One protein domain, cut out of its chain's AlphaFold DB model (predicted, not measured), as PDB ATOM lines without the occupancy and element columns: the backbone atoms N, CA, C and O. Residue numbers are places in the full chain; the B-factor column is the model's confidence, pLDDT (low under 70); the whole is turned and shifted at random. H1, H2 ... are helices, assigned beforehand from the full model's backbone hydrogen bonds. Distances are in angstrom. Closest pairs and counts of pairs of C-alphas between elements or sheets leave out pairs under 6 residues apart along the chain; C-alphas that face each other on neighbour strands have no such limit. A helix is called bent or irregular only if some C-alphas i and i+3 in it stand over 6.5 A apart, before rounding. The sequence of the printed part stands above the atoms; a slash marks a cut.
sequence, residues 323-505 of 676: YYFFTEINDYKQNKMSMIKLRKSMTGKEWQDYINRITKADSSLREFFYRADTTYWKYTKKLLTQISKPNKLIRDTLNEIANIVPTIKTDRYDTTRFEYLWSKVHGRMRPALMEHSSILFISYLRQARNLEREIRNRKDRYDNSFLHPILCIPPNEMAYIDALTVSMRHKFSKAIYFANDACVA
ATOM      1  N   TYR A 323      24.571  33.972 -43.266       78.44
ATOM      2  CA  TYR A 323      24.244  34.712 -44.488       78.44
ATOM      3  C   TYR A 323      25.508  35.221 -45.190       78.44
ATOM      4  O   TYR A 323      26.633  35.166 -44.678       78.44
ATOM      5  N   TYR A 324      25.300  35.734 -46.406       67.06
ATOM      6  CA  TYR A 324      26.321  36.084 -47.394       67.06
ATOM      7  C   TYR A 324      27.559  36.801 -46.821       67.06
ATOM      8  O   TYR A 324      28.678  36.462 -47.195       67.06
ATOM      9  N   PHE A 325      27.394  37.729 -45.870       73.19
ATOM     10  CA  PHE A 325      28.508  38.511 -45.313       73.19
ATOM     11  C   PHE A 325      29.525  37.680 -44.509       73.19
ATOM     12  O   PHE A 325      30.711  38.018 -44.464       73.19
ATOM     13  N   PHE A 326      29.079  36.594 -43.878       84.12
ATOM     14  CA  PHE A 326      29.894  35.763 -42.988       84.12
ATOM     15  C   PHE A 326      30.243  34.392 -43.582       84.12
ATOM     16  O   PHE A 326      31.074  33.676 -43.014       84.12
ATOM     17  N   THR A 327      29.678  34.052 -44.745       84.81
ATOM     18  CA  THR A 327      29.996  32.840 -45.515       84.81
ATOM     19  C   THR A 327      31.492  32.685 -45.755       84.81
ATOM     20  O   THR A 327      32.051  31.637 -45.439       84.81
ATOM     21  N   GLU A 328      32.169  33.735 -46.219       84.19
ATOM     22  CA  GLU A 328      33.607  33.686 -46.518       84.19
ATOM     23  C   GLU A 328      34.459  33.452 -45.264       84.19
ATOM     24  O   GLU A 328      35.425  32.687 -45.282       84.19
ATOM     25  N   ILE A 329      34.079  34.071 -44.141       87.56
ATOM     26  CA  ILE A 329      34.775  33.897 -42.861       87.56
ATOM     27  C   ILE A 329      34.577  32.465 -42.351       87.56
ATOM     28  O   ILE A 329      35.525  31.855 -41.839       87.56
ATOM     29  N   ASN A 330      33.367  31.917 -42.486       89.69
ATOM     30  CA  ASN A 330      33.103  30.516 -42.174       89.69
ATOM     31  C   ASN A 330      33.953  29.593 -43.047       89.69
ATOM     32  O   ASN A 330      34.683  28.760 -42.511       89.69
ATOM     33  N   ASP A 331      33.911  29.784 -44.364       88.19
ATOM     34  CA  ASP A 331      34.651  28.980 -45.333       88.19
ATOM     35  C   ASP A 331      36.149  29.017 -45.063       88.19
ATOM     36  O   ASP A 331      36.789  27.970 -45.014       88.19
ATOM     37  N   TYR A 332      36.713  30.188 -44.765       88.75
ATOM     38  CA  TYR A 332      38.112  30.310 -44.373       88.75
ATOM     39  C   TYR A 332      38.440  29.475 -43.128       88.75
ATOM     40  O   TYR A 332      39.438  28.744 -43.097       88.75
ATOM     41  N   LYS A 333      37.603  29.556 -42.085       92.12
ATOM     42  CA  LYS A 333      37.804  28.783 -40.854       92.12
ATOM     43  C   LYS A 333      37.684  27.283 -41.124       92.12
ATOM     44  O   LYS A 333      38.531  26.540 -40.633       92.12
ATOM     45  N   GLN A 334      36.703  26.843 -41.908       93.25
ATOM     46  CA  GLN A 334      36.499  25.434 -42.255       93.25
ATOM     47  C   GLN A 334      37.617  24.894 -43.164       93.25
ATOM     48  O   GLN A 334      38.173  23.831 -42.886       93.25
ATOM     49  N   ASN A 335      38.053  25.662 -44.166       91.69
ATOM     50  CA  ASN A 335      39.207  25.347 -45.016       91.69
ATOM     51  C   ASN A 335      40.484  25.206 -44.177       91.69
ATOM     52  O   ASN A 335      41.267  24.280 -44.369       91.69
ATOM     53  N   LYS A 336      40.701  26.088 -43.195       93.56
ATOM     54  CA  LYS A 336      41.843  25.954 -42.283       93.56
ATOM     55  C   LYS A 336      41.765  24.661 -41.463       93.56
ATOM     56  O   LYS A 336      42.789  24.019 -41.252       93.56
ATOM     57  N   MET A 337      40.574  24.266 -41.010       94.81
ATOM     58  CA  MET A 337      40.385  23.025 -40.246       94.81
ATOM     59  C   MET A 337      40.629  21.766 -41.090       94.81
ATOM     60  O   MET A 337      41.289  20.848 -40.600       94.81
ATOM     61  N   SER A 338      40.211  21.740 -42.360       94.31
ATOM     62  CA  SER A 338      40.540  20.628 -43.268       94.31
ATOM     63  C   SER A 338      42.049  20.529 -43.527       94.31
ATOM     64  O   SER A 338      42.617  19.436 -43.499       94.31
ATOM     65  N   MET A 339      42.743  21.666 -43.660       94.25
ATOM     66  CA  MET A 339      44.206  21.693 -43.779       94.25
ATOM     67  C   MET A 339      44.926  21.211 -42.519       94.25
ATOM     68  O   MET A 339      45.944  20.536 -42.627       94.25
ATOM     69  N   ILE A 340      44.412  21.527 -41.327       93.75
ATOM     70  CA  ILE A 340      44.962  21.020 -40.060       93.75
ATOM     71  C   ILE A 340      44.894  19.487 -40.015       93.75
ATOM     72  O   ILE A 340      45.844  18.844 -39.566       93.75
ATOM     73  N   LYS A 341      43.800  18.885 -40.504       91.62
ATOM     74  CA  LYS A 341      43.677  17.423 -40.610       91.62
ATOM     75  C   LYS A 341      44.707  16.847 -41.585       91.62
ATOM     76  O   LYS A 341      45.346  15.856 -41.251       91.62
ATOM     77  N   LEU A 342      44.928  17.489 -42.736       92.69
ATOM     78  CA  LEU A 342      45.989  17.092 -43.669       92.69
ATOM     79  C   LEU A 342      47.384  17.200 -43.031       92.69
ATOM     80  O   LEU A 342      48.166  16.252 -43.104       92.69
ATOM     81  N   ARG A 343      47.674  18.315 -42.344       92.31
ATOM     82  CA  ARG A 343      48.931  18.539 -41.614       92.31
ATOM     83  C   ARG A 343      49.206  17.439 -40.591       92.31
ATOM     84  O   ARG A 343      50.351  17.006 -40.479       92.31
ATOM     85  N   LYS A 344      48.178  16.972 -39.871       90.69
ATOM     86  CA  LYS A 344      48.279  15.888 -38.875       90.69
ATOM     87  C   LYS A 344      48.803  14.575 -39.478       90.69
ATOM     88  O   LYS A 344      49.393  13.777 -38.758       90.69
ATOM     89  N   SER A 345      48.623  14.359 -40.782       89.81
ATOM     90  CA  SER A 345      49.084  13.158 -41.497       89.81
ATOM     91  C   SER A 345      50.496  13.279 -42.084       89.81
ATOM     92  O   SER A 345      50.959  12.356 -42.759       89.81
ATOM     93  N   MET A 346      51.195  14.395 -41.861       88.56
ATOM     94  CA  MET A 346      52.535  14.667 -42.387       88.56
ATOM     95  C   MET A 346      53.545  14.900 -41.258       88.56
ATOM     96  O   MET A 346      53.197  15.369 -40.179       88.56
ATOM     97  N   THR A 347      54.807  14.581 -41.515       85.81
ATOM     98  CA  THR A 347      55.956  15.135 -40.789       85.81
ATOM     99  C   THR A 347      56.161  16.593 -41.202       85.81
ATOM    100  O   THR A 347      55.572  17.076 -42.168       85.81
ATOM    101  N   GLY A 348      57.003  17.319 -40.488       83.69
ATOM    102  CA  GLY A 348      57.244  18.739 -40.654       83.69
ATOM    103  C   GLY A 348      58.030  18.968 -41.924       83.69
ATOM    104  O   GLY A 348      57.716  19.882 -42.678       83.69
ATOM    105  N   LYS A 349      58.958  18.052 -42.221       84.88
ATOM    106  CA  LYS A 349      59.646  17.995 -43.507       84.88
ATOM    107  C   LYS A 349      58.668  17.755 -44.657       84.88
ATOM    108  O   LYS A 349      58.639  18.556 -45.582       84.88
ATOM    109  N   GLU A 350      57.836  16.713 -44.590       86.81
ATOM    110  CA  GLU A 350      56.847  16.436 -45.648       86.81
ATOM    111  C   GLU A 350      55.866  17.600 -45.833       86.81
ATOM    112  O   GLU A 350      55.520  17.942 -46.961       86.81
ATOM    113  N   TRP A 351      55.439  18.233 -44.739       90.25
ATOM    114  CA  TRP A 351      54.567  19.399 -44.777       90.25
ATOM    115  C   TRP A 351      55.254  20.609 -45.408       90.25
ATOM    116  O   TRP A 351      54.655  21.279 -46.244       90.25
ATOM    117  N   GLN A 352      56.514  20.879 -45.066       86.31
ATOM    118  CA  GLN A 352      57.269  21.976 -45.664       86.31
ATOM    119  C   GLN A 352      57.542  21.721 -47.148       86.31
ATOM    120  O   GLN A 352      57.404  22.636 -47.958       86.31
ATOM    121  N   ASP A 353      57.864  20.484 -47.526       86.56
ATOM    122  CA  ASP A 353      58.011  20.081 -48.925       86.56
ATOM    123  C   ASP A 353      56.692  20.261 -49.683       86.56
ATOM    124  O   ASP A 353      56.682  20.794 -50.796       86.56
ATOM    125  N   TYR A 354      55.569  19.890 -49.068       87.88
ATOM    126  CA  TYR A 354      54.228  20.103 -49.601       87.88
ATOM    127  C   TYR A 354      53.917  21.600 -49.776       87.88
ATOM    128  O   TYR A 354      53.548  22.013 -50.877       87.88
ATOM    129  N   ILE A 355      54.159  22.444 -48.763       86.62
ATOM    130  CA  ILE A 355      54.025  23.909 -48.867       86.62
ATOM    131  C   ILE A 355      54.911  24.446 -49.987       86.62
ATOM    132  O   ILE A 355      54.446  25.230 -50.809       86.62
ATOM    133  N   ASN A 356      56.182  24.051 -50.041       85.56
ATOM    134  CA  ASN A 356      57.130  24.539 -51.036       85.56
ATOM    135  C   ASN A 356      56.675  24.176 -52.450       85.56
ATOM    136  O   ASN A 356      56.730  25.022 -53.337       85.56
ATOM    137  N   ARG A 357      56.183  22.953 -52.673       86.06
ATOM    138  CA  ARG A 357      55.654  22.533 -53.979       86.06
ATOM    139  C   ARG A 357      54.436  23.351 -54.394       86.06
ATOM    140  O   ARG A 357      54.353  23.744 -55.550       86.06
ATOM    141  N   ILE A 358      53.534  23.646 -53.464       78.31
ATOM    142  CA  ILE A 358      52.285  24.354 -53.777       78.31
ATOM    143  C   ILE A 358      52.514  25.852 -53.926       78.31
ATOM    144  O   ILE A 358      52.001  26.478 -54.848       78.31
ATOM    145  N   THR A 359      53.325  26.429 -53.045       81.31
ATOM    146  CA  THR A 359      53.601  27.870 -53.030       81.31
ATOM    147  C   THR A 359      54.585  28.310 -54.109       81.31
ATOM    148  O   THR A 359      54.722  29.505 -54.339       81.31
ATOM    149  N   LYS A 360      55.231  27.366 -54.815       83.19
ATOM    150  CA  LYS A 360      55.952  27.653 -56.066       83.19
ATOM    151  C   LYS A 360      55.035  28.270 -57.124       83.19
ATOM    152  O   LYS A 360      55.488  29.130 -57.867       83.19
ATOM    153  N   ALA A 361      53.778  27.827 -57.191       73.62
ATOM    154  CA  ALA A 361      52.800  28.348 -58.145       73.62
ATOM    155  C   ALA A 361      52.126  29.641 -57.651       73.62
ATOM    156  O   ALA A 361      51.767  30.490 -58.463       73.62
ATOM    157  N   ASP A 362      51.964  29.783 -56.331       75.56
ATOM    158  CA  ASP A 362      51.343  30.946 -55.695       75.56
ATOM    159  C   ASP A 362      51.875  31.151 -54.266       75.56
ATOM    160  O   ASP A 362      51.541  30.422 -53.323       75.56
ATOM    161  N   SER A 363      52.720  32.169 -54.099       83.88
ATOM    162  CA  SER A 363      53.330  32.499 -52.812       83.88
ATOM    163  C   SER A 363      52.329  33.064 -51.800       83.88
ATOM    164  O   SER A 363      52.587  32.959 -50.599       83.88
ATOM    165  N   SER A 364      51.172  33.583 -52.234       81.56
ATOM    166  CA  SER A 364      50.146  34.143 -51.342       81.56
ATOM    167  C   SER A 364      49.532  33.081 -50.422       81.56
ATOM    168  O   SER A 364      49.150  33.363 -49.285       81.56
ATOM    169  N   LEU A 365      49.532  31.816 -50.860       81.69
ATOM    170  CA  LEU A 365      48.971  30.696 -50.099       81.69
ATOM    171  C   LEU A 365      49.812  30.318 -48.889       81.69
ATOM    172  O   LEU A 365      49.315  29.663 -47.968       81.69
ATOM    173  N   ARG A 366      51.088  30.703 -48.892       86.62
ATOM    174  CA  ARG A 366      52.062  30.333 -47.867       86.62
ATOM    175  C   ARG A 366      51.578  30.708 -46.468       86.62
ATOM    176  O   ARG A 366      51.616  29.873 -45.568       86.62
ATOM    177  N   GLU A 367      51.024  31.907 -46.321       85.75
ATOM    178  CA  GLU A 367      50.477  32.393 -45.053       85.75
ATOM    179  C   GLU A 367      49.311  31.525 -44.551       85.75
ATOM    180  O   GLU A 367      49.221  31.197 -43.367       85.75
ATOM    181  N   PHE A 368      48.426  31.078 -45.445       87.00
ATOM    182  CA  PHE A 368      47.322  30.194 -45.072       87.00
ATOM    183  C   PHE A 368      47.821  28.845 -44.532       87.00
ATOM    184  O   PHE A 368      47.327  28.370 -43.504       87.00
ATOM    185  N   PHE A 369      48.836  28.254 -45.169       88.81
ATOM    186  CA  PHE A 369      49.452  27.017 -44.688       88.81
ATOM    187  C   PHE A 369      50.162  27.193 -43.346       88.81
ATOM    188  O   PHE A 369      49.990  26.353 -42.461       88.81
ATOM    189  N   TYR A 370      50.903  28.287 -43.160       87.69
ATOM    190  CA  TYR A 370      51.551  28.581 -41.882       87.69
ATOM    191  C   TYR A 370      50.540  28.795 -40.759       87.69
ATOM    192  O   TYR A 370      50.740  28.313 -39.643       87.69
ATOM    193  N   ARG A 371      49.394  29.424 -41.039       87.75
ATOM    194  CA  ARG A 371      48.300  29.539 -40.065       87.75
ATOM    195  C   ARG A 371      47.674  28.193 -39.719       87.75
ATOM    196  O   ARG A 371      47.304  27.988 -38.557       87.75
ATOM    197  N   ALA A 372      47.526  27.290 -40.689       90.94
ATOM    198  CA  ALA A 372      47.060  25.930 -40.430       90.94
ATOM    199  C   ALA A 372      48.059  25.170 -39.543       90.94
ATOM    200  O   ALA A 372      47.653  24.630 -38.516       90.94
ATOM    201  N   ASP A 373      49.355  25.226 -39.860       89.62
ATOM    202  CA  ASP A 373      50.425  24.604 -39.068       89.62
ATOM    203  C   ASP A 373      50.487  25.162 -37.639       89.62
ATOM    204  O   ASP A 373      50.416  24.425 -36.659       89.62
ATOM    205  N   THR A 374      50.468  26.488 -37.498       85.75
ATOM    206  CA  THR A 374      50.426  27.170 -36.195       85.75
ATOM    207  C   THR A 374      49.210  26.741 -35.374       85.75
ATOM    208  O   THR A 374      49.297  26.531 -34.164       85.75
ATOM    209  N   THR A 375      48.047  26.600 -36.017       89.56
ATOM    210  CA  THR A 375      46.825  26.166 -35.329       89.56
ATOM    211  C   THR A 375      46.913  24.695 -34.913       89.56
ATOM    212  O   THR A 375      46.522  24.372 -33.791       89.56
ATOM    213  N   TYR A 376      47.460  23.824 -35.769       91.31
ATOM    214  CA  TYR A 376      47.761  22.431 -35.436       91.31
ATOM    215  C   TYR A 376      48.642  22.359 -34.182       91.31
ATOM    216  O   TYR A 376      48.249  21.740 -33.193       91.31
ATOM    217  N   TRP A 377      49.756  23.094 -34.158       84.62
ATOM    218  CA  TRP A 377      50.657  23.132 -33.005       84.62
ATOM    219  C   TRP A 377      50.002  23.677 -31.743       84.62
ATOM    220  O   TRP A 377      50.176  23.114 -30.659       84.62
ATOM    221  N   LYS A 378      49.198  24.736 -31.866       87.44
ATOM    222  CA  LYS A 378      48.431  25.292 -30.746       87.44
ATOM    223  C   LYS A 378      47.523  24.239 -30.110       87.44
ATOM    224  O   LYS A 378      47.408  24.198 -28.883       87.44
ATOM    225  N   TYR A 379      46.876  23.397 -30.911       91.19
ATOM    226  CA  TYR A 379      46.010  22.339 -30.393       91.19
ATOM    227  C   TYR A 379      46.797  21.178 -29.791       91.19
ATOM    228  O   TYR A 379      46.451  20.741 -28.695       91.19
ATOM    229  N   THR A 380      47.893  20.755 -30.421       86.00
ATOM    230  CA  THR A 380      48.804  19.738 -29.870       86.00
ATOM    231  C   THR A 380      49.359  20.164 -28.509       86.00
ATOM    232  O   THR A 380      49.286  19.406 -27.544       86.00
ATOM    233  N   LYS A 381      49.826  21.416 -28.380       83.12
ATOM    234  CA  LYS A 381      50.292  21.979 -27.103       83.12
ATOM    235  C   LYS A 381      49.182  21.993 -26.055       83.12
ATOM    236  O   LYS A 381      49.427  21.638 -24.902       83.12
ATOM    237  N   LYS A 382      47.959  22.382 -26.440       88.69
ATOM    238  CA  LYS A 382      46.804  22.387 -25.531       88.69
ATOM    239  C   LYS A 382      46.492  20.982 -25.009       88.69
ATOM    240  O   LYS A 382      46.263  20.850 -23.812       88.69
ATOM    241  N   LEU A 383      46.522  19.966 -25.873       88.12
ATOM    242  CA  LEU A 383      46.333  18.569 -25.480       88.12
ATOM    243  C   LEU A 383      47.414  18.126 -24.495       88.12
ATOM    244  O   LEU A 383      47.089  17.726 -23.384       88.12
ATOM    245  N   LEU A 384      48.690  18.295 -24.844       82.38
ATOM    246  CA  LEU A 384      49.800  17.903 -23.973       82.38
ATOM    247  C   LEU A 384      49.750  18.591 -22.602       82.38
ATOM    248  O   LEU A 384      50.000  17.952 -21.583       82.38
ATOM    249  N   THR A 385      49.375  19.874 -22.561       83.00
ATOM    250  CA  THR A 385      49.239  20.632 -21.306       83.00
ATOM    251  C   THR A 385      48.209  19.997 -20.372       83.00
ATOM    252  O   THR A 385      48.449  19.932 -19.168       83.00
ATOM    253  N   GLN A 386      47.093  19.485 -20.904       83.12
ATOM    254  CA  GLN A 386      46.095  18.787 -20.090       83.12
ATOM    255  C   GLN A 386      46.686  17.523 -19.452       83.12
ATOM    256  O   GLN A 386      46.498  17.310 -18.260       83.12
ATOM    257  N   ILE A 387      47.486  16.761 -20.202       79.31
ATOM    258  CA  ILE A 387      48.078  15.497 -19.731       79.31
ATOM    259  C   ILE A 387      49.226  15.730 -18.732       79.31
ATOM    260  O   ILE A 387      49.517  14.893 -17.886       79.31
ATOM    261  N   SER A 388      49.905  16.877 -18.801       65.88
ATOM    262  CA  SER A 388      51.076  17.162 -17.956       65.88
ATOM    263  C   SER A 388      50.791  17.444 -16.487       65.88
ATOM    264  O   SER A 388      51.711  17.398 -15.665       65.88
ATOM    265  N   LYS A 389      49.533  17.741 -16.143       66.50
ATOM    266  CA  LYS A 389      49.136  18.025 -14.761       66.50
ATOM    267  C   LYS A 389      49.481  16.847 -13.823       66.50
ATOM    268  O   LYS A 389      50.104  17.116 -12.796       66.50
ATOM    269  N   PRO A 390      49.217  15.578 -14.196       59.09
ATOM    270  CA  PRO A 390      49.584  14.417 -13.374       59.09
ATOM    271  C   PRO A 390      50.977  13.780 -13.598       59.09
ATOM    272  O   PRO A 390      51.380  12.980 -12.762       59.09
ATOM    273  N   ASN A 391      51.738  14.060 -14.671       66.38
ATOM    274  CA  ASN A 391      52.894  13.208 -15.047       66.38
ATOM    275  C   ASN A 391      54.223  13.972 -15.273       66.38
ATOM    276  O   ASN A 391      54.324  14.826 -16.156       66.38
ATOM    277  N   LYS A 392      55.275  13.612 -14.513       75.12
ATOM    278  CA  LYS A 392      56.616  14.236 -14.565       75.12
ATOM    279  C   LYS A 392      57.308  14.091 -15.925       75.12
ATOM    280  O   LYS A 392      57.790  15.089 -16.445       75.12
ATOM    281  N   LEU A 393      57.295  12.905 -16.541       68.56
ATOM    282  CA  LEU A 393      57.907  12.679 -17.862       68.56
ATOM    283  C   LEU A 393      57.284  13.591 -18.930       68.56
ATOM    284  O   LEU A 393      57.975  14.102 -19.813       68.56
ATOM    285  N   ILE A 394      55.972  13.823 -18.834       65.69
ATOM    286  CA  ILE A 394      55.258  14.740 -19.728       65.69
ATOM    287  C   ILE A 394      55.630  16.170 -19.429       65.69
ATOM    288  O   ILE A 394      55.808  16.933 -20.365       65.69
ATOM    289  N   ARG A 395      55.732  16.545 -18.155       73.00
ATOM    290  CA  ARG A 395      56.154  17.885 -17.756       73.00
ATOM    291  C   ARG A 395      57.542  18.200 -18.303       73.00
ATOM    292  O   ARG A 395      57.713  19.251 -18.904       73.00
ATOM    293  N   ASP A 396      58.479  17.264 -18.195       74.69
ATOM    294  CA  ASP A 396      59.839  17.407 -18.721       74.69
ATOM    295  C   ASP A 396      59.821  17.509 -20.255       74.69
ATOM    296  O   ASP A 396      60.364  18.455 -20.828       74.69
ATOM    297  N   THR A 397      59.072  16.624 -20.925       67.50
ATOM    298  CA  THR A 397      58.899  16.680 -22.388       67.50
ATOM    299  C   THR A 397      58.194  17.964 -22.839       67.50
ATOM    300  O   THR A 397      58.525  18.529 -23.877       67.50
ATOM    301  N   LEU A 398      57.225  18.457 -22.068       66.81
ATOM    302  CA  LEU A 398      56.519  19.703 -22.329       66.81
ATOM    303  C   LEU A 398      57.390  20.920 -22.104       66.81
ATOM    304  O   LEU A 398      57.215  21.885 -22.830       66.81
ATOM    305  N   ASN A 399      58.276  20.900 -21.114       72.94
ATOM    306  CA  ASN A 399      59.225  21.977 -20.881       72.94
ATOM    307  C   ASN A 399      60.200  22.058 -22.059       72.94
ATOM    308  O   ASN A 399      60.412  23.139 -22.604       72.94
ATOM    309  N   GLU A 400      60.697  20.915 -22.541       70.25
ATOM    310  CA  GLU A 400      61.484  20.863 -23.775       70.25
ATOM    311  C   GLU A 400      60.689  21.364 -24.985       70.25
ATOM    312  O   GLU A 400      61.174  22.212 -25.730       70.25
ATOM    313  N   ILE A 401      59.443  20.913 -25.156       65.88
ATOM    314  CA  ILE A 401      58.560  21.375 -26.231       65.88
ATOM    315  C   ILE A 401      58.262  22.874 -26.109       65.88
ATOM    316  O   ILE A 401      58.289  23.579 -27.110       65.88
ATOM    317  N   ALA A 402      57.970  23.387 -24.917       64.94
ATOM    318  CA  ALA A 402      57.648  24.790 -24.681       64.94
ATOM    319  C   ALA A 402      58.827  25.696 -25.042       64.94
ATOM    320  O   ALA A 402      58.592  26.785 -25.560       64.94
ATOM    321  N   ASN A 403      60.056  25.206 -24.856       64.56
ATOM    322  CA  ASN A 403      61.284  25.859 -25.299       64.56
ATOM    323  C   ASN A 403      61.517  25.735 -26.818       64.56
ATOM    324  O   ASN A 403      62.239  26.546 -27.389       64.56
ATOM    325  N   ILE A 404      60.912  24.737 -27.474       60.81
ATOM    326  CA  ILE A 404      60.985  24.533 -28.929       60.81
ATOM    327  C   ILE A 404      59.916  25.328 -29.675       60.81
ATOM    328  O   ILE A 404      60.164  25.637 -30.827       60.81
ATOM    329  N   VAL A 405      58.760  25.652 -29.076       54.19
ATOM    330  CA  VAL A 405      57.677  26.428 -29.717       54.19
ATOM    331  C   VAL A 405      58.016  27.930 -29.690       54.19
ATOM    332  O   VAL A 405      57.702  28.580 -28.690       54.19
ATOM    333  N   PRO A 406      58.597  28.544 -30.745       48.59
ATOM    334  CA  PRO A 406      58.942  29.954 -30.746       48.59
ATOM    335  C   PRO A 406      57.788  30.759 -31.363       48.59
ATOM    336  O   PRO A 406      56.934  30.251 -32.093       48.59
ATOM    337  N   THR A 407      57.760  32.053 -31.065       49.09
ATOM    338  CA  THR A 407      56.872  33.044 -31.685       49.09
ATOM    339  C   THR A 407      56.876  32.946 -33.214       49.09
ATOM    340  O   THR A 407      57.939  32.839 -33.814       49.09
ATOM    341  N   ILE A 408      55.691  33.084 -33.825       47.97
ATOM    342  CA  ILE A 408      55.323  32.993 -35.263       47.97
ATOM    343  C   ILE A 408      56.269  33.727 -36.254       47.97
ATOM    344  O   ILE A 408      56.139  33.575 -37.461       47.97
ATOM    345  N   LYS A 409      57.234  34.520 -35.781       48.53
ATOM    346  CA  LYS A 409      58.037  35.449 -36.584       48.53
ATOM    347  C   LYS A 409      59.345  34.895 -37.164       48.53
ATOM    348  O   LYS A 409      59.966  35.606 -37.942       48.53
ATOM    349  N   THR A 410      59.797  33.691 -36.813       50.19
ATOM    350  CA  THR A 410      61.064  33.155 -37.348       50.19
ATOM    351  C   THR A 410      60.820  31.911 -38.195       50.19
ATOM    352  O   THR A 410      60.425  30.880 -37.657       50.19
ATOM    353  N   ASP A 411      61.140  31.980 -39.491       49.84
ATOM    354  CA  ASP A 411      61.061  30.908 -40.511       49.84
ATOM    355  C   ASP A 411      61.882  29.630 -40.203       49.84
ATOM    356  O   ASP A 411      62.078  28.770 -41.061       49.84
ATOM    357  N   ARG A 412      62.407  29.483 -38.984       52.28
ATOM    358  CA  ARG A 412      63.249  28.366 -38.548       52.28
ATOM    359  C   ARG A 412      62.637  27.690 -37.333       52.28
ATOM    360  O   ARG A 412      63.120  27.821 -36.215       52.28
ATOM    361  N   TYR A 413      61.547  26.973 -37.567       60.75
ATOM    362  CA  TYR A 413      61.017  26.038 -36.586       60.75
ATOM    363  C   TYR A 413      61.821  24.733 -36.685       60.75
ATOM    364  O   TYR A 413      61.871  24.130 -37.760       60.75
ATOM    365  N   ASP A 414      62.443  24.274 -35.594       65.94
ATOM    366  CA  ASP A 414      63.067  22.942 -35.544       65.94
ATOM    367  C   ASP A 414      61.975  21.867 -35.414       65.94
ATOM    368  O   ASP A 414      61.720  21.283 -34.357       65.94
ATOM    369  N   THR A 415      61.256  21.662 -36.519       67.06
ATOM    370  CA  THR A 415      60.177  20.674 -36.626       67.06
ATOM    371  C   THR A 415      60.690  19.255 -36.385       67.06
ATOM    372  O   THR A 415      59.975  18.449 -35.795       67.06
ATOM    373  N   THR A 416      61.946  18.973 -36.741       69.38
ATOM    374  CA  THR A 416      62.599  17.673 -36.546       69.38
ATOM    375  C   THR A 416      62.694  17.308 -35.068       69.38
ATOM    376  O   THR A 416      62.290  16.210 -34.674       69.38
ATOM    377  N   ARG A 417      63.180  18.227 -34.220       70.81
ATOM    378  CA  ARG A 417      63.299  17.973 -32.777       70.81
ATOM    379  C   ARG A 417      61.938  17.794 -32.113       70.81
ATOM    380  O   ARG A 417      61.780  16.889 -31.294       70.81
ATOM    381  N   PHE A 418      60.947  18.607 -32.476       70.31
ATOM    382  CA  PHE A 418      59.594  18.428 -31.949       70.31
ATOM    383  C   PHE A 418      59.024  17.063 -32.345       70.31
ATOM    384  O   PHE A 418      58.464  16.369 -31.504       70.31
ATOM    385  N   GLU A 419      59.144  16.658 -33.608       72.88
ATOM    386  CA  GLU A 419      58.561  15.400 -34.090       72.88
ATOM    387  C   GLU A 419      59.198  14.177 -33.458       72.88
ATOM    388  O   GLU A 419      58.499  13.218 -33.123       72.88
ATOM    389  N   TYR A 420      60.499  14.249 -33.196       76.94
ATOM    390  CA  TYR A 420      61.183  13.270 -32.374       76.94
ATOM    391  C   TYR A 420      60.554  13.165 -30.975       76.94
ATOM    392  O   TYR A 420      60.172  12.069 -30.556       76.94
ATOM    393  N   LEU A 421      60.366  14.288 -30.274       70.88
ATOM    394  CA  LEU A 421      59.727  14.301 -28.950       70.88
ATOM    395  C   LEU A 421      58.273  13.812 -29.007       70.88
ATOM    396  O   LEU A 421      57.860  12.990 -28.189       70.88
ATOM    397  N   TRP A 422      57.508  14.249 -30.007       74.94
ATOM    398  CA  TRP A 422      56.129  13.822 -30.220       74.94
ATOM    399  C   TRP A 422      56.031  12.318 -30.458       74.94
ATOM    400  O   TRP A 422      55.178  11.671 -29.861       74.94
ATOM    401  N   SER A 423      56.924  11.738 -31.265       76.56
ATOM    402  CA  SER A 423      56.940  10.295 -31.524       76.56
ATOM    403  C   SER A 423      57.178   9.474 -30.249       76.56
ATOM    404  O   SER A 423      56.518   8.452 -30.047       76.56
ATOM    405  N   LYS A 424      58.037   9.962 -29.338       73.94
ATOM    406  CA  LYS A 424      58.282   9.334 -28.030       73.94
ATOM    407  C   LYS A 424      57.047   9.357 -27.134       73.94
ATOM    408  O   LYS A 424      56.751   8.355 -26.482       73.94
ATOM    409  N   VAL A 425      56.335  10.484 -27.101       72.12
ATOM    410  CA  VAL A 425      55.122  10.645 -26.286       72.12
ATOM    411  C   VAL A 425      53.972   9.837 -26.878       72.12
ATOM    412  O   VAL A 425      53.348   9.046 -26.178       72.12
ATOM    413  N   HIS A 426      53.717   9.983 -28.177       73.31
ATOM    414  CA  HIS A 426      52.548   9.418 -28.842       73.31
ATOM    415  C   HIS A 426      52.457   7.892 -28.707       73.31
ATOM    416  O   HIS A 426      51.371   7.361 -28.489       73.31
ATOM    417  N   GLY A 427      53.585   7.176 -28.793       72.75
ATOM    418  CA  GLY A 427      53.603   5.717 -28.640       72.75
ATOM    419  C   GLY A 427      53.295   5.243 -27.216       72.75
ATOM    420  O   GLY A 427      52.523   4.309 -27.034       72.75
ATOM    421  N   ARG A 428      53.870   5.900 -26.201       72.31
ATOM    422  CA  ARG A 428      53.756   5.482 -24.789       72.31
ATOM    423  C   ARG A 428      52.483   5.972 -24.108       72.31
ATOM    424  O   ARG A 428      52.085   5.428 -23.088       72.31
ATOM    425  N   MET A 429      51.867   7.019 -24.650       76.50
ATOM    426  CA  MET A 429      50.813   7.779 -23.972       76.50
ATOM    427  C   MET A 429      49.478   7.744 -24.691       76.50
ATOM    428  O   MET A 429      48.617   8.577 -24.422       76.50
ATOM    429  N   ARG A 430      49.297   6.805 -25.620       81.06
ATOM    430  CA  ARG A 430      48.072   6.714 -26.414       81.06
ATOM    431  C   ARG A 430      46.793   6.707 -25.548       81.06
ATOM    432  O   ARG A 430      45.902   7.480 -25.895       81.06
ATOM    433  N   PRO A 431      46.709   5.968 -24.417       82.19
ATOM    434  CA  PRO A 431      45.559   6.045 -23.508       82.19
ATOM    435  C   PRO A 431      45.296   7.445 -22.959       82.19
ATOM    436  O   PRO A 431      44.225   8.004 -23.184       82.19
ATOM    437  N   ALA A 432      46.305   8.057 -22.342       82.81
ATOM    438  CA  ALA A 432      46.177   9.383 -21.748       82.81
ATOM    439  C   ALA A 432      45.872  10.469 -22.797       82.81
ATOM    440  O   ALA A 432      45.075  11.374 -22.548       82.81
ATOM    441  N   LEU A 433      46.469  10.373 -23.991       85.56
ATOM    442  CA  LEU A 433      46.169  11.251 -25.123       85.56
ATOM    443  C   LEU A 433      44.695  11.154 -25.513       85.56
ATOM    444  O   LEU A 433      44.064  12.185 -25.712       85.56
ATOM    445  N   MET A 434      44.148   9.944 -25.607       86.19
ATOM    446  CA  MET A 434      42.757   9.728 -25.993       86.19
ATOM    447  C   MET A 434      41.771  10.228 -24.933       86.19
ATOM    448  O   MET A 434      40.815  10.931 -25.264       86.19
ATOM    449  N   GLU A 435      42.036   9.937 -23.664       85.75
ATOM    450  CA  GLU A 435      41.245  10.420 -22.530       85.75
ATOM    451  C   GLU A 435      41.202  11.957 -22.493       85.75
ATOM    452  O   GLU A 435      40.135  12.571 -22.545       85.75
ATOM    453  N   HIS A 436      42.365  12.614 -22.514       89.00
ATOM    454  CA  HIS A 436      42.436  14.074 -22.423       89.00
ATOM    455  C   HIS A 436      41.963  14.767 -23.709       89.00
ATOM    456  O   HIS A 436      41.478  15.903 -23.665       89.00
ATOM    457  N   SER A 437      42.060  14.092 -24.858       91.25
ATOM    458  CA  SER A 437      41.432  14.546 -26.098       91.25
ATOM    459  C   SER A 437      39.908  14.516 -25.969       91.25
ATOM    460  O   SER A 437      39.257  15.496 -26.324       91.25
ATOM    461  N   SER A 438      39.341  13.477 -25.350       89.50
ATOM    462  CA  SER A 438      37.901  13.383 -25.074       89.50
ATOM    463  C   SER A 438      37.421  14.507 -24.144       89.50
ATOM    464  O   SER A 438      36.407  15.146 -24.420       89.50
ATOM    465  N   ILE A 439      38.198  14.867 -23.117       89.94
ATOM    466  CA  ILE A 439      37.896  16.023 -22.248       89.94
ATOM    467  C   ILE A 439      37.855  17.333 -23.055       89.94
ATOM    468  O   ILE A 439      36.936  18.147 -22.911       89.94
ATOM    469  N   LEU A 440      38.846  17.562 -23.925       93.69
ATOM    470  CA  LEU A 440      38.889  18.756 -24.772       93.69
ATOM    471  C   LEU A 440      37.754  18.783 -25.800       93.69
ATOM    472  O   LEU A 440      37.200  19.858 -26.050       93.69
ATOM    473  N   PHE A 441      37.402  17.628 -26.364       93.69
ATOM    474  CA  PHE A 441      36.259  17.453 -27.251       93.69
ATOM    475  C   PHE A 441      34.970  17.927 -26.573       93.69
ATOM    476  O   PHE A 441      34.347  18.876 -27.055       93.69
ATOM    477  N   ILE A 442      34.644  17.369 -25.404       92.25
ATOM    478  CA  ILE A 442      33.452  17.724 -24.617       92.25
ATOM    479  C   ILE A 442      33.454  19.210 -24.233       92.25
ATOM    480  O   ILE A 442      32.449  19.906 -24.393       92.25
ATOM    481  N   SER A 443      34.598  19.746 -23.795       94.12
ATOM    482  CA  SER A 443      34.722  21.158 -23.408       94.12
ATOM    483  C   SER A 443      34.407  22.124 -24.555       94.12
ATOM    484  O   SER A 443      33.708  23.124 -24.357       94.12
ATOM    485  N   TYR A 444      34.922  21.868 -25.760       95.50
ATOM    486  CA  TYR A 444      34.616  22.708 -26.921       95.50
ATOM    487  C   TYR A 444      33.191  22.508 -27.427       95.50
ATOM    488  O   TYR A 444      32.598  23.460 -27.934       95.50
ATOM    489  N   LEU A 445      32.642  21.306 -27.265       93.31
ATOM    490  CA  LEU A 445      31.283  20.994 -27.666       93.31
ATOM    491  C   LEU A 445      30.250  21.740 -26.813       93.31
ATOM    492  O   LEU A 445      29.382  22.404 -27.373       93.31
ATOM    493  N   ARG A 446      30.414  21.759 -25.484       94.31
ATOM    494  CA  ARG A 446      29.576  22.573 -24.580       94.31
ATOM    495  C   ARG A 446      29.650  24.066 -24.913       94.31
ATOM    496  O   ARG A 446      28.634  24.752 -24.952       94.31
ATOM    497  N   GLN A 447      30.839  24.576 -25.245       95.44
ATOM    498  CA  GLN A 447      30.983  25.963 -25.718       95.44
ATOM    499  C   GLN A 447      30.212  26.219 -27.020       95.44
ATOM    500  O   GLN A 447      29.645  27.296 -27.181       95.44
ATOM    501  N   ALA A 448      30.200  25.261 -27.951       93.12
ATOM    502  CA  ALA A 448      29.410  25.371 -29.172       93.12
ATOM    503  C   ALA A 448      27.901  25.350 -28.864       93.12
ATOM    504  O   ALA A 448      27.186  26.208 -29.369       93.12
ATOM    505  N   ARG A 449      27.427  24.461 -27.976       90.56
ATOM    506  CA  ARG A 449      26.015  24.404 -27.553       90.56
ATOM    507  C   ARG A 449      25.541  25.664 -26.839       90.56
ATOM    508  O   ARG A 449      24.411  26.091 -27.041       90.56
ATOM    509  N   ASN A 450      26.404  26.312 -26.060       93.12
ATOM    510  CA  ASN A 450      26.078  27.609 -25.463       93.12
ATOM    511  C   ASN A 450      25.803  28.671 -26.535       93.12
ATOM    512  O   ASN A 450      24.814  29.392 -26.433       93.12
ATOM    513  N   LEU A 451      26.628  28.718 -27.585       94.00
ATOM    514  CA  LEU A 451      26.410  29.627 -28.713       94.00
ATOM    515  C   LEU A 451      25.162  29.241 -29.518       94.00
ATOM    516  O   LEU A 451      24.423  30.124 -29.935       94.00
ATOM    517  N   GLU A 452      24.889  27.945 -29.706       90.25
ATOM    518  CA  GLU A 452      23.664  27.462 -30.361       90.25
ATOM    519  C   GLU A 452      22.403  27.917 -29.613       90.25
ATOM    520  O   GLU A 452      21.472  28.430 -30.232       90.25
ATOM    521  N   ARG A 453      22.385  27.783 -28.278       89.94
ATOM    522  CA  ARG A 453      21.289  28.271 -27.429       89.94
ATOM    523  C   ARG A 453      21.129  29.782 -27.527       89.94
ATOM    524  O   ARG A 453      20.005  30.253 -27.639       89.94
ATOM    525  N   GLU A 454      22.227  30.536 -27.532       93.38
ATOM    526  CA  GLU A 454      22.161  31.987 -27.715       93.38
ATOM    527  C   GLU A 454      21.569  32.357 -29.082       93.38
ATOM    528  O   GLU A 454      20.657  33.177 -29.147       93.38
ATOM    529  N   ILE A 455      22.033  31.725 -30.163       90.25
ATOM    530  CA  ILE A 455      21.497  31.927 -31.516       90.25
ATOM    531  C   ILE A 455      19.994  31.643 -31.548       90.25
ATOM    532  O   ILE A 455      19.239  32.448 -32.091       90.25
ATOM    533  N   ARG A 456      19.562  30.524 -30.953       87.69
ATOM    534  CA  ARG A 456      18.150  30.130 -30.886       87.69
ATOM    535  C   ARG A 456      17.327  31.156 -30.115       87.69
ATOM    536  O   ARG A 456      16.444  31.762 -30.700       87.69
ATOM    537  N   ASN A 457      17.706  31.454 -28.873       89.81
ATOM    538  CA  ASN A 457      17.015  32.438 -28.039       89.81
ATOM    539  C   ASN A 457      16.885  33.794 -28.744       89.81
ATOM    540  O   ASN A 457      15.878  34.478 -28.598       89.81
ATOM    541  N   ARG A 458      17.903  34.206 -29.510       91.06
ATOM    542  CA  ARG A 458      17.858  35.450 -30.282       91.06
ATOM    543  C   ARG A 458      16.871  35.387 -31.439       91.06
ATOM    544  O   ARG A 458      16.150  36.364 -31.611       91.06
ATOM    545  N   LYS A 459      16.829  34.283 -32.192       88.00
ATOM    546  CA  LYS A 459      15.854  34.058 -33.273       88.00
ATOM    547  C   LYS A 459      14.425  33.986 -32.736       88.00
ATOM    548  O   LYS A 459      13.564  34.677 -33.270       88.00
ATOM    549  N   ASP A 460      14.212  33.270 -31.634       87.00
ATOM    550  CA  ASP A 460      12.896  33.070 -31.014       87.00
ATOM    551  C   ASP A 460      12.236  34.402 -30.601       87.00
ATOM    552  O   ASP A 460      11.017  34.540 -30.657       87.00
ATOM    553  N   ARG A 461      13.023  35.442 -30.270       88.56
ATOM    554  CA  ARG A 461      12.496  36.800 -29.997       88.56
ATOM    555  C   ARG A 461      11.753  37.424 -31.180       88.56
ATOM    556  O   ARG A 461      10.936  38.316 -30.966       88.56
ATOM    557  N   TYR A 462      12.044  36.979 -32.399       85.69
ATOM    558  CA  TYR A 462      11.446  37.477 -33.637       85.69
ATOM    559  C   TYR A 462      10.472  36.472 -34.266       85.69
ATOM    560  O   TYR A 462       9.839  36.797 -35.263       85.69
ATOM    561  N   ASP A 463      10.303  35.287 -33.668       77.31
ATOM    562  CA  ASP A 463       9.480  34.190 -34.199       77.31
ATOM    563  C   ASP A 463       7.977  34.331 -33.854       77.31
ATOM    564  O   ASP A 463       7.151  33.498 -34.207       77.31
ATOM    565  N   ASN A 464       7.582  35.433 -33.201       63.06
ATOM    566  CA  ASN A 464       6.181  35.743 -32.868       63.06
ATOM    567  C   ASN A 464       5.360  36.304 -34.050       63.06
ATOM    568  O   ASN A 464       4.208  36.702 -33.871       63.06
ATOM    569  N   SER A 465       5.931  36.386 -35.253       55.47
ATOM    570  CA  SER A 465       5.239  36.898 -36.437       55.47
ATOM    571  C   SER A 465       4.724  35.765 -37.322       55.47
ATOM    572  O   SER A 465       5.486  34.887 -37.698       55.47
ATOM    573  N   PHE A 466       3.476  35.858 -37.791       57.59
ATOM    574  CA  PHE A 466       2.910  35.028 -38.875       57.59
ATOM    575  C   PHE A 466       3.674  35.121 -40.225       57.59
ATOM    576  O   PHE A 466       3.250  34.540 -41.224       57.59
ATOM    577  N   LEU A 467       4.780  35.868 -40.285       55.53
ATOM    578  CA  LEU A 467       5.648  36.048 -41.445       55.53
ATOM    579  C   LEU A 467       6.913  35.197 -41.293       55.53
ATOM    580  O   LEU A 467       7.339  34.890 -40.186       55.53
ATOM    581  N   HIS A 468       7.521  34.826 -42.422       58.41
ATOM    582  CA  HIS A 468       8.718  33.984 -42.460       58.41
ATOM    583  C   HIS A 468       9.815  34.526 -41.505       58.41
ATOM    584  O   HIS A 468      10.257  35.659 -41.720       58.41
ATOM    585  N   PRO A 469      10.317  33.746 -40.521       58.59
ATOM    586  CA  PRO A 469      11.067  34.260 -39.356       58.59
ATOM    587  C   PRO A 469      12.294  35.105 -39.715       58.59
ATOM    588  O   PRO A 469      12.650  36.068 -39.045       58.59
ATOM    589  N   ILE A 470      12.927  34.771 -40.838       64.12
ATOM    590  CA  ILE A 470      14.124  35.441 -41.357       64.12
ATOM    591  C   ILE A 470      13.855  36.881 -41.819       64.12
ATOM    592  O   ILE A 470      14.740  37.726 -41.720       64.12
ATOM    593  N   LEU A 471      12.658  37.179 -42.327       69.31
ATOM    594  CA  LEU A 471      12.338  38.510 -42.856       69.31
ATOM    595  C   LEU A 471      12.061  39.531 -41.746       69.31
ATOM    596  O   LEU A 471      12.017  40.730 -42.016       69.31
ATOM    597  N   CYS A 472      11.887  39.064 -40.510       79.25
ATOM    598  CA  CYS A 472      11.509  39.890 -39.369       79.25
ATOM    599  C   CYS A 472      12.692  40.243 -38.454       79.25
ATOM    600  O   CYS A 472      12.531  41.062 -37.549       79.25
ATOM    601  N   ILE A 473      13.882  39.676 -38.690       85.12
ATOM    602  CA  ILE A 473      15.082  39.967 -37.898       85.12
ATOM    603  C   ILE A 473      15.756  41.240 -38.445       85.12
ATOM    604  O   ILE A 473      16.136  41.271 -39.619       85.12
ATOM    605  N   PRO A 474      15.966  42.287 -37.621       89.88
ATOM    606  CA  PRO A 474      16.683  43.487 -38.041       89.88
ATOM    607  C   PRO A 474      18.083  43.155 -38.589       89.88
ATOM    608  O   PRO A 474      18.775  42.322 -37.996       89.88
ATOM    609  N   PRO A 475      18.573  43.839 -39.644       88.56
ATOM    610  CA  PRO A 475      19.862  43.522 -40.270       88.56
ATOM    611  C   PRO A 475      21.051  43.448 -39.298       88.56
ATOM    612  O   PRO A 475      21.892  42.560 -39.420       88.56
ATOM    613  N   ASN A 476      21.102  44.334 -38.298       89.12
ATOM    614  CA  ASN A 476      22.166  44.335 -37.285       89.12
ATOM    615  C   ASN A 476      22.108  43.101 -36.370       89.12
ATOM    616  O   ASN A 476      23.147  42.536 -36.030       89.12
ATOM    617  N   GLU A 477      20.905  42.663 -35.993       91.19
ATOM    618  CA  GLU A 477      20.728  41.454 -35.182       91.19
ATOM    619  C   GLU A 477      21.053  40.204 -36.007       91.19
ATOM    620  O   GLU A 477      21.715  39.296 -35.510       91.19
ATOM    621  N   MET A 478      20.671  40.181 -37.288       89.19
ATOM    622  CA  MET A 478      21.014  39.095 -38.208       89.19
ATOM    623  C   MET A 478      22.536  38.970 -38.384       89.19
ATOM    624  O   MET A 478      23.083  37.875 -38.267       89.19
ATOM    625  N   ALA A 479      23.245  40.091 -38.564       88.25
ATOM    626  CA  ALA A 479      24.708  40.105 -38.631       88.25
ATOM    627  C   ALA A 479      25.360  39.577 -37.338       88.25
ATOM    628  O   ALA A 479      26.358  38.855 -37.387       88.25
ATOM    629  N   TYR A 480      24.784  39.889 -36.175       91.44
ATOM    630  CA  TYR A 480      25.255  39.361 -34.896       91.44
ATOM    631  C   TYR A 480      25.015  37.847 -34.770       91.44
ATOM    632  O   TYR A 480      25.928  37.098 -34.413       91.44
ATOM    633  N   ILE A 481      23.815  37.378 -35.124       90.00
ATOM    634  CA  ILE A 481      23.461  35.952 -35.177       90.00
ATOM    635  C   ILE A 481      24.412  35.187 -36.108       90.00
ATOM    636  O   ILE A 481      24.856  34.085 -35.772       90.00
ATOM    637  N   ASP A 482      24.793  35.766 -37.244       89.44
ATOM    638  CA  ASP A 482      25.767  35.163 -38.152       89.44
ATOM    639  C   ASP A 482      27.166  35.074 -37.543       89.44
ATOM    640  O   ASP A 482      27.816  34.029 -37.629       89.44
ATOM    641  N   ALA A 483      27.634  36.132 -36.880       90.75
ATOM    642  CA  ALA A 483      28.922  36.119 -36.192       90.75
ATOM    643  C   ALA A 483      28.973  35.033 -35.096       90.75
ATOM    644  O   ALA A 483      29.979  34.311 -34.971       90.75
ATOM    645  N   LEU A 484      27.878  34.860 -34.345       93.69
ATOM    646  CA  LEU A 484      27.711  33.753 -33.402       93.69
ATOM    647  C   LEU A 484      27.721  32.403 -34.125       93.69
ATOM    648  O   LEU A 484      28.425  31.492 -33.692       93.69
ATOM    649  N   THR A 485      27.019  32.279 -35.253       91.19
ATOM    650  CA  THR A 485      26.940  31.045 -36.053       91.19
ATOM    651  C   THR A 485      28.319  30.612 -36.554       91.19
ATOM    652  O   THR A 485      28.712  29.453 -36.392       91.19
ATOM    653  N   VAL A 486      29.125  31.543 -37.075       90.81
ATOM    654  CA  VAL A 486      30.521  31.279 -37.467       90.81
ATOM    655  C   VAL A 486      31.356  30.831 -36.265       90.81
ATOM    656  O   VAL A 486      32.197  29.932 -36.375       90.81
ATOM    657  N   SER A 487      31.158  31.461 -35.107       93.94
ATOM    658  CA  SER A 487      31.885  31.129 -33.880       93.94
ATOM    659  C   SER A 487      31.513  29.741 -33.360       93.94
ATOM    660  O   SER A 487      32.412  28.951 -33.068       93.94
ATOM    661  N   MET A 488      30.221  29.414 -33.336       93.75
ATOM    662  CA  MET A 488      29.669  28.107 -32.982       93.75
ATOM    663  C   MET A 488      30.248  27.013 -33.882       93.75
ATOM    664  O   MET A 488      30.851  26.060 -33.393       93.75
ATOM    665  N   ARG A 489      30.170  27.186 -35.204       90.81
ATOM    666  CA  ARG A 489      30.722  26.240 -36.187       90.81
ATOM    667  C   ARG A 489      32.216  26.023 -36.023       90.81
ATOM    668  O   ARG A 489      32.697  24.895 -36.061       90.81
ATOM    669  N   HIS A 490      32.965  27.092 -35.769       92.06
ATOM    670  CA  HIS A 490      34.391  26.978 -35.498       92.06
ATOM    671  C   HIS A 490      34.687  26.225 -34.189       92.06
ATOM    672  O   HIS A 490      35.693  25.516 -34.106       92.06
ATOM    673  N   LYS A 491      33.837  26.363 -33.163       94.56
ATOM    674  CA  LYS A 491      33.934  25.594 -31.913       94.56
ATOM    675  C   LYS A 491      33.587  24.121 -32.132       94.56
ATOM    676  O   LYS A 491      34.321  23.286 -31.614       94.56
ATOM    677  N   PHE A 492      32.592  23.798 -32.960       92.75
ATOM    678  CA  PHE A 492      32.329  22.415 -33.371       92.75
ATOM    679  C   PHE A 492      33.534  21.796 -34.085       92.75
ATOM    680  O   PHE A 492      34.007  20.748 -33.659       92.75
ATOM    681  N   SER A 493      34.127  22.463 -35.082       91.88
ATOM    682  CA  SER A 493      35.336  21.940 -35.741       91.88
ATOM    683  C   SER A 493      36.507  21.770 -34.764       91.88
ATOM    684  O   SER A 493      37.279  20.822 -34.872       91.88
ATOM    685  N   LYS A 494      36.650  22.667 -33.776       94.25
ATOM    686  CA  LYS A 494      37.636  22.502 -32.694       94.25
ATOM    687  C   LYS A 494      37.359  21.280 -31.844       94.25
ATOM    688  O   LYS A 494      38.306  20.568 -31.547       94.25
ATOM    689  N   ALA A 495      36.108  21.059 -31.450       93.81
ATOM    690  CA  ALA A 495      35.719  19.862 -30.726       93.81
ATOM    691  C   ALA A 495      36.129  18.633 -31.547       93.81
ATOM    692  O   ALA A 495      36.930  17.829 -31.083       93.81
ATOM    693  N   ILE A 496      35.695  18.559 -32.804       91.12
ATOM    694  CA  ILE A 496      35.915  17.396 -33.666       91.12
ATOM    695  C   ILE A 496      37.402  17.134 -33.951       91.12
ATOM    696  O   ILE A 496      37.800  15.985 -34.100       91.12
ATOM    697  N   TYR A 497      38.262  18.158 -33.951       92.69
ATOM    698  CA  TYR A 497      39.715  17.948 -34.024       92.69
ATOM    699  C   TYR A 497      40.239  17.037 -32.897       92.69
ATOM    700  O   TYR A 497      41.174  16.263 -33.120       92.69
ATOM    701  N   PHE A 498      39.650  17.146 -31.701       93.06
ATOM    702  CA  PHE A 498      39.960  16.312 -30.539       93.06
ATOM    703  C   PHE A 498      39.103  15.040 -30.465       93.06
ATOM    704  O   PHE A 498      39.344  14.198 -29.600       93.06
ATOM    705  N   ALA A 499      38.131  14.864 -31.356       89.38
ATOM    706  CA  ALA A 499      37.451  13.587 -31.499       89.38
ATOM    707  C   ALA A 499      38.364  12.590 -32.233       89.38
ATOM    708  O   ALA A 499      39.220  12.974 -33.042       89.38
ATOM    709  N   ASN A 500      38.200  11.301 -31.942       81.38
ATOM    710  CA  ASN A 500      38.955  10.264 -32.630       81.38
ATOM    711  C   ASN A 500      38.487  10.177 -34.089       81.38
ATOM    712  O   ASN A 500      37.297  10.140 -34.346       81.38
ATOM    713  N   ASP A 501      39.427  10.236 -35.031       73.94
ATOM    714  CA  ASP A 501      39.255  10.014 -36.476       73.94
ATOM    715  C   ASP A 501      38.120  10.689 -37.274       73.94
ATOM    716  O   ASP A 501      38.094  10.578 -38.501       73.94
ATOM    717  N   ALA A 502      37.331  11.568 -36.669       82.69
ATOM    718  CA  ALA A 502      36.241  12.277 -37.323       82.69
ATOM    719  C   ALA A 502      36.680  13.305 -38.392       82.69
ATOM    720  O   ALA A 502      37.813  13.815 -38.402       82.69
ATOM    721  N   CYS A 503      35.742  13.611 -39.298       87.44
ATOM    722  CA  CYS A 503      35.857  14.686 -40.284       87.44
ATOM    723  C   CYS A 503      35.722  16.053 -39.606       87.44
ATOM    724  O   CYS A 503      34.711  16.323 -38.971       87.44
ATOM    725  N   VAL A 504      36.721  16.921 -39.739       90.25
ATOM    726  CA  VAL A 504      36.847  18.135 -38.910       90.25
ATOM    727  C   VAL A 504      36.161  19.351 -39.533       90.25
ATOM    728  O   VAL A 504      35.659  20.228 -38.823       90.25
ATOM    729  N   ALA A 505      36.163  19.424 -40.859       91.12
ATOM    730  CA  ALA A 505      35.522  20.466 -41.633       91.12
ATOM    731  C   ALA A 505      34.136  20.027 -42.102       91.12
ATOM    732  O   ALA A 505      33.885  18.874 -42.458       91.12
TER     733      ALA A 505
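What this domain is: This is residues 323 to 505 of the 676 residues of the protein "Hypothetical protein" of Adineta ricciae (UniProt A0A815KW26). Three long helices, H1, H8 and H6, lie side by side in a layer with H8 in the middle, and a fourth long helix, H3, crosses one end of that layer. Shorter helices H2 and H4 each fold back on H3, one at either end of it, and H5 joins these two on the side of H3 away from the layer, touching H2 and H4 but not H3, while little H7 lies in the turn between H6 and H8 at the other end. The 183 printed residues hold eight named helices, H1 to H8 in chain order, and no named strand; the class is all helix. The whole is loose, with a radius of gyration of the C-alphas of 19.8 A and spans of 62 by 45 by 27 A.

How they stand to each other: H1, residues 324 to 344, is irregular, with C-alphas 325 and 328 7.1 A apart. H2, residues 348 to 359, forms a helical hairpin with H3, residues 365 to 388; their closest C-alphas, of Thr 359 and Arg 366, are 5.9 A apart. H3 is the hub, touching four helices; its residues 368 to 376 alone touch H1, at a steep tilt of 65 degrees, closest at the C-alphas of Ile 340 and Ala 372, 5.4 A. H4, residues 392 to 404, forms hairpins with H3 and with H5, residues 415 to 428; the closest C-alphas of H4 and H5, of Ile 401 and Phe 418, are 6.5 A apart. H5 also touches H2, C-alphas 348 and 415 being closest at 5.3 A. H6, residues 430 to 460, touches H3 at a steep tilt of 67 degrees, C-alphas 383 and 437 being closest at 6.4 A. H7, residues 469 to 472, touches no helix. H8, residues 475 to 498, touches H6 at a shallow tilt of 15 degrees, opposite ways, closest at the C-alphas of Phe 441 and Ala 495, 4.3 A. H8 touches H1 at 9 degrees, the same way, closest at C-alphas 330 and 486, 5.4 A; H1 and H6 are apart. Every O i to N i+4 pair is within hydrogen-bond range in H2, H3, H4 and H6; the counts are 15 of 17 in H1, 9 of 10 in H5 and 19 of 20 in H8, and H7 is too short for such a pair.

Where its parts are: H1 begins at C-alpha 324, (26.321, 36.084, -47.394), and is 31.0 A long. H3 measures 34.9 A, H6 44.2 A and H8 35.2 A, ending at C-alpha 498, (39.960, 16.312, -30.539).

The domain as a whole: The C-alphas of Arg 417 and Phe 466 are the two farthest apart, at 63.0 A. The printed part has no cut and no long link. Mean pLDDT of the printed part is 81.7; among the residues under 70 are 401 to 416 and 464 to 471.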